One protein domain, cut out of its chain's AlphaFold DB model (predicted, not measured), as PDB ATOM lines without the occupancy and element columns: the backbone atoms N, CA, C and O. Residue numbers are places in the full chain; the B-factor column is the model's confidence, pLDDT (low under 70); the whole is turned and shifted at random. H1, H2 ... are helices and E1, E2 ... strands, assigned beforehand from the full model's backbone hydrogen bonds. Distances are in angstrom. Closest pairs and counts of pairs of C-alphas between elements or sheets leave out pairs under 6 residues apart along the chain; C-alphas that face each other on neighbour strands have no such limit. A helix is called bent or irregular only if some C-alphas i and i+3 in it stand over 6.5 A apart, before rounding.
ATOM      1  N   ASP A   8     220.993 180.639 210.109       88.62
ATOM      2  CA  ASP A   8     221.359 181.983 210.567       88.62
ATOM      3  C   ASP A   8     220.574 183.101 209.875       88.62
ATOM      4  O   ASP A   8     220.315 184.145 210.475       88.62
ATOM      5  N   SER A   9     220.134 182.867 208.634       92.06
ATOM      6  CA  SER A   9     219.313 183.824 207.884       92.06
ATOM      7  C   SER A   9     217.885 183.953 208.422       92.06
ATOM      8  O   SER A   9     217.184 184.893 208.055       92.06
ATOM      9  N   LEU A  10     217.458 183.031 209.293       93.19
ATOM     10  CA  LEU A  10     216.117 182.973 209.876       93.19
ATOM     11  C   LEU A  10     216.105 183.316 211.375       93.19
ATOM     12  O   LEU A  10     215.038 183.322 211.992       93.19
ATOM     13  N   ASN A  11     217.256 183.643 211.974       90.81
ATOM     14  CA  ASN A  11     217.357 183.972 213.401       90.81
ATOM     15  C   ASN A  11     216.436 185.139 213.805       90.81
ATOM     16  O   ASN A  11     215.846 185.118 214.884       90.81
ATOM     17  N   ASN A  12     216.261 186.124 212.919       93.06
ATOM     18  CA  ASN A  12     215.362 187.263 213.117       93.06
ATOM     19  C   ASN A  12     213.871 186.896 213.059       93.06
ATOM     20  O   ASN A  12     213.047 187.743 213.360       93.06
ATOM     21  N   ILE A  13     213.517 185.686 212.630       94.50
ATOM     22  CA  ILE A  13     212.143 185.170 212.644       94.50
ATOM     23  C   ILE A  13     211.979 184.214 213.824       94.50
ATOM     24  O   ILE A  13     210.993 184.278 214.547       94.50
ATOM     25  N   PHE A  14     212.946 183.327 214.049       92.50
ATOM     26  CA  PHE A  14     212.852 182.308 215.095       92.50
ATOM     27  C   PHE A  14     212.917 182.870 216.512       92.50
ATOM     28  O   PHE A  14     212.292 182.311 217.412       92.50
ATOM     29  N   PHE A  15     213.643 183.970 216.714       90.31
ATOM     30  CA  PHE A  15     213.907 184.524 218.043       90.31
ATOM     31  C   PHE A  15     213.338 185.941 218.242       90.31
ATOM     32  O   PHE A  15     213.696 186.615 219.206       90.31
ATOM     33  N   ASP A  16     212.430 186.376 217.363       93.62
ATOM     34  CA  ASP A  16     211.662 187.624 217.481       93.62
ATOM     35  C   ASP A  16     210.184 187.346 217.163       93.62
ATOM     36  O   ASP A  16     209.802 187.049 216.031       93.62
ATOM     37  N   GLU A  17     209.336 187.430 218.188       93.25
ATOM     38  CA  GLU A  17     207.924 187.053 218.088       93.25
ATOM     39  C   GLU A  17     207.103 188.009 217.204       93.25
ATOM     40  O   GLU A  17     206.154 187.575 216.545       93.25
ATOM     41  N   GLU A  18     207.455 189.300 217.143       95.12
ATOM     42  CA  GLU A  18     206.763 190.253 216.262       95.12
ATOM     43  C   GLU A  18     207.161 190.026 214.802       95.12
ATOM     44  O   GLU A  18     206.304 190.077 213.914       95.12
ATOM     45  N   ALA A  19     208.434 189.715 214.544       96.75
ATOM     46  CA  ALA A  19     208.890 189.337 213.212       96.75
ATOM     47  C   ALA A  19     208.262 188.010 212.749       96.75
ATOM     48  O   ALA A  19     207.769 187.937 211.619       96.75
ATOM     49  N   ALA A  20     208.185 187.002 213.627       97.12
ATOM     50  CA  ALA A  20     207.484 185.742 213.364       97.12
ATOM     51  C   ALA A  20     206.006 185.971 213.030       97.12
ATOM     52  O   ALA A  20     205.497 185.458 212.029       97.12
ATOM     53  N   LEU A  21     205.318 186.784 213.837       97.38
ATOM     54  CA  LEU A  21     203.929 187.158 213.596       97.38
ATOM     55  C   LEU A  21     203.773 187.859 212.246       97.38
ATOM     56  O   LEU A  21     202.878 187.503 211.479       97.38
ATOM     57  N   LYS A  22     204.635 188.834 211.939       97.00
ATOM     58  CA  LYS A  22     204.593 189.559 210.667       97.00
ATOM     59  C   LYS A  22     204.770 188.608 209.483       97.00
ATOM     60  O   LYS A  22     203.959 188.659 208.563       97.00
ATOM     61  N   PHE A  23     205.771 187.729 209.533       96.81
ATOM     62  CA  PHE A  23     206.009 186.713 208.507       96.81
ATOM     63  C   PHE A  23     204.762 185.847 208.282       96.81
ATOM     64  O   PHE A  23     204.247 185.772 207.169       96.81
ATOM     65  N   LEU A  24     204.194 185.282 209.350       96.94
ATOM     66  CA  LEU A  24     203.005 184.427 209.264       96.94
ATOM     67  C   LEU A  24     201.755 185.160 208.770       96.94
ATOM     68  O   LEU A  24     200.875 184.548 208.163       96.94
ATOM     69  N   GLN A  25     201.652 186.459 209.045       96.88
ATOM     70  CA  GLN A  25     200.574 187.293 208.533       96.88
ATOM     71  C   GLN A  25     200.746 187.646 207.053       96.88
ATOM     72  O   GLN A  25     199.750 187.754 206.335       96.88
ATOM     73  N   ASP A  26     201.980 187.846 206.595       96.94
ATOM     74  CA  ASP A  26     202.287 188.105 205.186       96.94
ATOM     75  C   ASP A  26     202.058 186.842 204.338       96.94
ATOM     76  O   ASP A  26     201.443 186.927 203.274       96.94
ATOM     77  N   GLU A  27     202.378 185.665 204.887       95.62
ATOM     78  CA  GLU A  27     202.050 184.346 204.317       95.62
ATOM     79  C   GLU A  27     200.568 183.947 204.481       95.62
ATOM     80  O   GLU A  27     200.158 182.857 204.084       95.62
ATOM     81  N   LYS A  28     199.730 184.821 205.061       95.00
ATOM     82  CA  LYS A  28     198.282 184.611 205.276       95.00
ATOM     83  C   LYS A  28     197.928 183.386 206.135       95.00
ATOM     84  O   LYS A  28     196.779 182.944 206.121       95.00
ATOM     85  N   ILE A  29     198.875 182.868 206.916       95.38
ATOM     86  CA  ILE A  29     198.650 181.769 207.866       95.38
ATOM     87  C   ILE A  29     197.949 182.299 209.120       95.38
ATOM     88  O   ILE A  29     196.978 181.710 209.592       95.38
ATOM     89  N   ILE A  30     198.418 183.435 209.646       96.19
ATOM     90  CA  ILE A  30     197.749 184.152 210.734       96.19
ATOM     91  C   ILE A  30     196.981 185.327 210.140       96.19
ATOM     92  O   ILE A  30     197.519 186.152 209.407       96.19
ATOM     93  N   ARG A  31     195.696 185.433 210.476       95.25
ATOM     94  CA  ARG A  31     194.850 186.536 210.003       95.25
ATOM     95  C   ARG A  31     195.347 187.867 210.595       95.25
ATOM     96  O   ARG A  31     195.816 187.910 211.733       95.25
ATOM     97  N   LYS A  32     195.264 188.966 209.837       95.31
ATOM     98  CA  LYS A  32     195.587 190.326 210.332       95.31
ATOM     99  C   LYS A  32     194.416 190.956 211.086       95.31
ATOM    100  O   LYS A  32     194.614 191.702 212.042       95.31
ATOM    101  N   GLU A  33     193.207 190.592 210.684       94.62
ATOM    102  CA  GLU A  33     191.947 191.100 211.201       94.62
ATOM    103  C   GLU A  33     190.869 190.023 211.086       94.62
ATOM    104  O   GLU A  33     190.945 189.147 210.223       94.62
ATOM    105  N   ILE A  34     189.886 190.080 211.983       95.25
ATOM    106  CA  ILE A  34     188.701 189.220 211.957       95.25
ATOM    107  C   ILE A  34     187.484 189.992 212.468       95.25
ATOM    108  O   ILE A  34     187.608 190.937 213.257       95.25
ATOM    109  N   GLU A  35     186.300 189.515 212.106       96.88
ATOM    110  CA  GLU A  35     185.054 189.883 212.774       96.88
ATOM    111  C   GLU A  35     184.798 188.990 213.992       96.88
ATOM    112  O   GLU A  35     185.270 187.855 214.105       96.88
ATOM    113  N   CYS A  36     184.053 189.516 214.961       96.25
ATOM    114  CA  CYS A  36     183.723 188.783 216.170       96.25
ATOM    115  C   CYS A  36     182.724 187.661 215.871       96.25
ATOM    116  O   CYS A  36     181.549 187.929 215.625       96.25
ATOM    117  N   SER A  37     183.149 186.408 216.047       94.06
ATOM    118  CA  SER A  37     182.314 185.222 215.801       94.06
ATOM    119  C   SER A  37     181.024 185.136 216.626       94.06
ATOM    120  O   SER A  37     180.146 184.350 216.301       94.06
ATOM    121  N   ALA A  38     180.884 185.928 217.694       95.75
ATOM    122  CA  ALA A  38     179.684 185.935 218.533       95.75
ATOM    123  C   ALA A  38     178.660 187.021 218.161       95.75
ATOM    124  O   ALA A  38     177.497 186.904 218.530       95.75
ATOM    125  N   CYS A  39     179.076 188.121 217.523       96.50
ATOM    126  CA  CYS A  39     178.184 189.273 217.316       96.50
ATOM    127  C   CYS A  39     178.427 190.068 216.026       96.50
ATOM    128  O   CYS A  39     177.824 191.127 215.866       96.50
ATOM    129  N   GLY A  40     179.347 189.626 215.164       95.12
ATOM    130  CA  GLY A  40     179.682 190.252 213.878       95.12
ATOM    131  C   GLY A  40     180.427 191.588 213.965       95.12
ATOM    132  O   GLY A  40     180.878 192.111 212.962       95.12
ATOM    133  N   SER A  41     180.584 192.177 215.155       96.19
ATOM    134  CA  SER A  41     181.294 193.457 215.295       96.19
ATOM    135  C   SER A  41     182.797 193.323 215.036       96.19
ATOM    136  O   SER A  41     183.375 192.252 215.231       96.19
ATOM    137  N   SER A  42     183.445 194.439 214.698       96.56
ATOM    138  CA  SER A  42     184.895 194.505 214.492       96.56
ATOM    139  C   SER A  42     185.701 194.063 215.722       96.56
ATOM    140  O   SER A  42     185.217 194.041 216.867       96.56
ATOM    141  N   THR A  43     186.963 193.699 215.496       97.62
ATOM    142  CA  THR A  43     187.901 193.335 216.561       97.62
ATOM    143  C   THR A  43     189.141 194.225 216.548       97.62
ATOM    144  O   THR A  43     189.485 194.843 215.548       97.62
ATOM    145  N   THR A  44     189.808 194.306 217.696       97.50
ATOM    146  CA  THR A  44     191.141 194.902 217.852       97.50
ATOM    147  C   THR A  44     192.143 193.792 218.106       97.50
ATOM    148  O   THR A  44     191.872 192.887 218.900       97.50
ATOM    149  N   PHE A  45     193.305 193.847 217.461       97.44
ATOM    150  CA  PHE A  45     194.320 192.816 217.626       97.44
ATOM    151  C   PHE A  45     195.341 193.196 218.704       97.44
ATOM    152  O   PHE A  45     196.070 194.179 218.585       97.44
ATOM    153  N   ARG A  46     195.398 192.407 219.779       95.62
ATOM    154  CA  ARG A  46     196.371 192.550 220.868       95.62
ATOM    155  C   ARG A  46     197.576 191.656 220.583       95.62
ATOM    156  O   ARG A  46     197.600 190.509 221.029       95.62
ATOM    157  N   ARG A  47     198.557 192.199 219.860       93.38
ATOM    158  CA  ARG A  47     199.747 191.486 219.357       93.38
ATOM    159  C   ARG A  47     200.511 190.724 220.439       93.38
ATOM    160  O   ARG A  47     200.613 189.511 220.348       93.38
ATOM    161  N   ALA A  48     200.858 191.391 221.543       90.75
ATOM    162  CA  ALA A  48     201.576 190.786 222.674       90.75
ATOM    163  C   ALA A  48     200.882 189.564 223.311       90.75
ATOM    164  O   ALA A  48     201.511 188.797 224.030       90.75
ATOM    165  N   LYS A  49     199.570 189.392 223.098       91.81
ATOM    166  CA  LYS A  49     198.817 188.224 223.580       91.81
ATOM    167  C   LYS A  49     198.305 187.331 222.450       91.81
ATOM    168  O   LYS A  49     197.567 186.391 222.733       91.81
ATOM    169  N   LEU A  50     198.620 187.662 221.196       94.81
ATOM    170  CA  LEU A  50     198.103 187.017 219.991       94.81
ATOM    171  C   LEU A  50     196.582 186.806 220.063       94.81
ATOM    172  O   LEU A  50     196.074 185.709 219.844       94.81
ATOM    173  N   LEU A  51     195.844 187.860 220.426       96.19
ATOM    174  CA  LEU A  51     194.411 187.783 220.726       96.19
ATOM    175  C   LEU A  51     193.619 188.896 220.036       96.19
ATOM    176  O   LEU A  51     193.880 190.081 220.237       96.19
ATOM    177  N   PHE A  52     192.579 188.515 219.301       97.31
ATOM    178  CA  PHE A  52     191.560 189.428 218.796       97.31
ATOM    179  C   PHE A  52     190.515 189.696 219.872       97.31
ATOM    180  O   PHE A  52     189.945 188.770 220.454       97.31
ATOM    181  N   ARG A  53     190.242 190.973 220.143       97.31
ATOM    182  CA  ARG A  53     189.263 191.424 221.132       97.31
ATOM    183  C   ARG A  53     188.115 192.152 220.448       97.31
ATOM    184  O   ARG A  53     188.349 193.158 219.786       97.31
ATOM    185  N   CYS A  54     186.881 191.696 220.662       97.75
ATOM    186  CA  CYS A  54     185.701 192.393 220.155       97.75
ATOM    187  C   CYS A  54     185.621 193.836 220.685       97.75
ATOM    188  O   CYS A  54     185.863 194.077 221.873       97.75
ATOM    189  N   THR A  55     185.283 194.782 219.804       96.94
ATOM    190  CA  THR A  55     185.155 196.217 220.119       96.94
ATOM    191  C   THR A  55     183.813 196.575 220.761       96.94
ATOM    192  O   THR A  55     183.721 197.559 221.499       96.94
ATOM    193  N   LYS A  56     182.767 195.770 220.534       97.12
ATOM    194  CA  LYS A  56     181.428 195.996 221.094       97.12
ATOM    195  C   LYS A  56     181.459 195.859 222.616       97.12
ATOM    196  O   LYS A  56     181.699 194.774 223.132       97.12
ATOM    197  N   LYS A  57     181.142 196.936 223.347       93.94
ATOM    198  CA  LYS A  57     181.210 196.989 224.826       93.94
ATOM    199  C   LYS A  57     180.391 195.899 225.532       93.94
ATOM    200  O   LYS A  57     180.829 195.390 226.562       93.94
ATOM    201  N   SER A  58     179.230 195.531 224.982       96.69
ATOM    202  CA  SER A  58     178.390 194.456 225.530       96.69
ATOM    203  C   SER A  58     178.917 193.050 225.223       96.69
ATOM    204  O   SER A  58     178.509 192.091 225.869       96.69
ATOM    205  N   CYS A  59     179.852 192.908 224.282       97.06
ATOM    206  CA  CYS A  59     180.459 191.634 223.927       97.06
ATOM    207  C   CYS A  59     181.820 191.473 224.609       97.06
ATOM    208  O   CYS A  59     182.723 192.302 224.487       97.06
ATOM    209  N   ARG A  60     182.004 190.359 225.323       94.94
ATOM    210  CA  ARG A  60     183.271 190.036 225.998       94.94
ATOM    211  C   ARG A  60     184.090 188.971 225.271       94.94
ATOM    212  O   ARG A  60     185.051 188.469 225.851       94.94
ATOM    213  N   LYS A  61     183.752 188.647 224.020       96.50
ATOM    214  CA  LYS A  61     184.462 187.629 223.241       96.50
ATOM    215  C   LYS A  61     185.900 188.071 222.945       96.50
ATOM    216  O   LYS A  61     186.150 189.208 222.532       96.50
ATOM    217  N   SER A  62     186.828 187.144 223.152       96.31
ATOM    218  CA  SER A  62     188.203 187.210 222.663       96.31
ATOM    219  C   SER A  62     188.505 185.913 221.919       96.31
ATOM    220  O   SER A  62     188.015 184.857 222.319       96.31
ATOM    221  N   ILE A  63     189.279 185.995 220.843       95.12
ATOM    222  CA  ILE A  63     189.589 184.863 219.966       95.12
ATOM    223  C   ILE A  63     191.103 184.836 219.776       95.12
ATOM    224  O   ILE A  63     191.695 185.855 219.422       95.12
ATOM    225  N   SER A  64     191.739 183.700 220.061       95.19
ATOM    226  CA  SER A  64     193.180 183.540 219.841       95.19
ATOM    227  C   SER A  64     193.488 183.611 218.348       95.19
ATOM    228  O   SER A  64     192.809 182.965 217.553       95.19
ATOM    229  N   ALA A  65     194.529 184.346 217.972       95.25
ATOM    230  CA  ALA A  65     195.013 184.410 216.596       95.25
ATOM    231  C   ALA A  65     195.629 183.087 216.123       95.25
ATOM    232  O   ALA A  65     195.726 182.860 214.923       95.25
TER     233      ALA A  65
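Overview. This is residues 8 to 65 of the 189 residues of the protein "Transposase, ISXO2-like domain-containing protein" of Strongyloides ratti (UniProt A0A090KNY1). Two short helices, H1 and H2, make an L at one end of a rod; a small sheet makes the other, and the long stretch 27 to 42 joins them. The printed part has 58 residues, ordered H1, H2, E1, E2, E3; the antiparallel sheet runs E1, E2, E3. The class is mixed, with under half of the residues in named elements; the whole is loose, radius of gyration of the C-alphas 13.5 A, spanning 47 by 18 by 11 A.

Arrangement. Start at H1, residues 8 to 14: it touches H2, residues 17 to 26, only at the corner, about perpendicular at 87 degrees, the closest C-alphas, Ile 13 and Ala 20, 4.7 A apart. In H2 every O i to N i+4 pair is within hydrogen-bond range, in H1 1 of 3, beside 2 of 4 O i to N i+3 pairs. Further on, E1, residues 43 to 46, E2, 51 to 54, and E3, 62 to 64, form a meander, each strand the antiparallel neighbour of the one before. Within hydrogen-bond range are N 44 and O 53 in hairpin E1 and E2, 2.8 A, and N 52 and O 63 in hairpin E2 and E3, 2.8 A. Neither helix is on the sheet.

Along the chain. Find C-alpha 8 at (221.359, 181.983, 210.567), where H1 begins; it is irregular, C-alphas 9 and 12 being 7.4 A apart. H2 is 14.1 A long; E3 ends at C-alpha 64, (193.180, 183.540, 219.841).

Size, cuts and confidence. The farthest C-alphas, Asp 8 and Ser 58, are 47.2 A apart. The printed part has no cut; H2 to E1 is a long link, and no printed residue is under pLDDT 70.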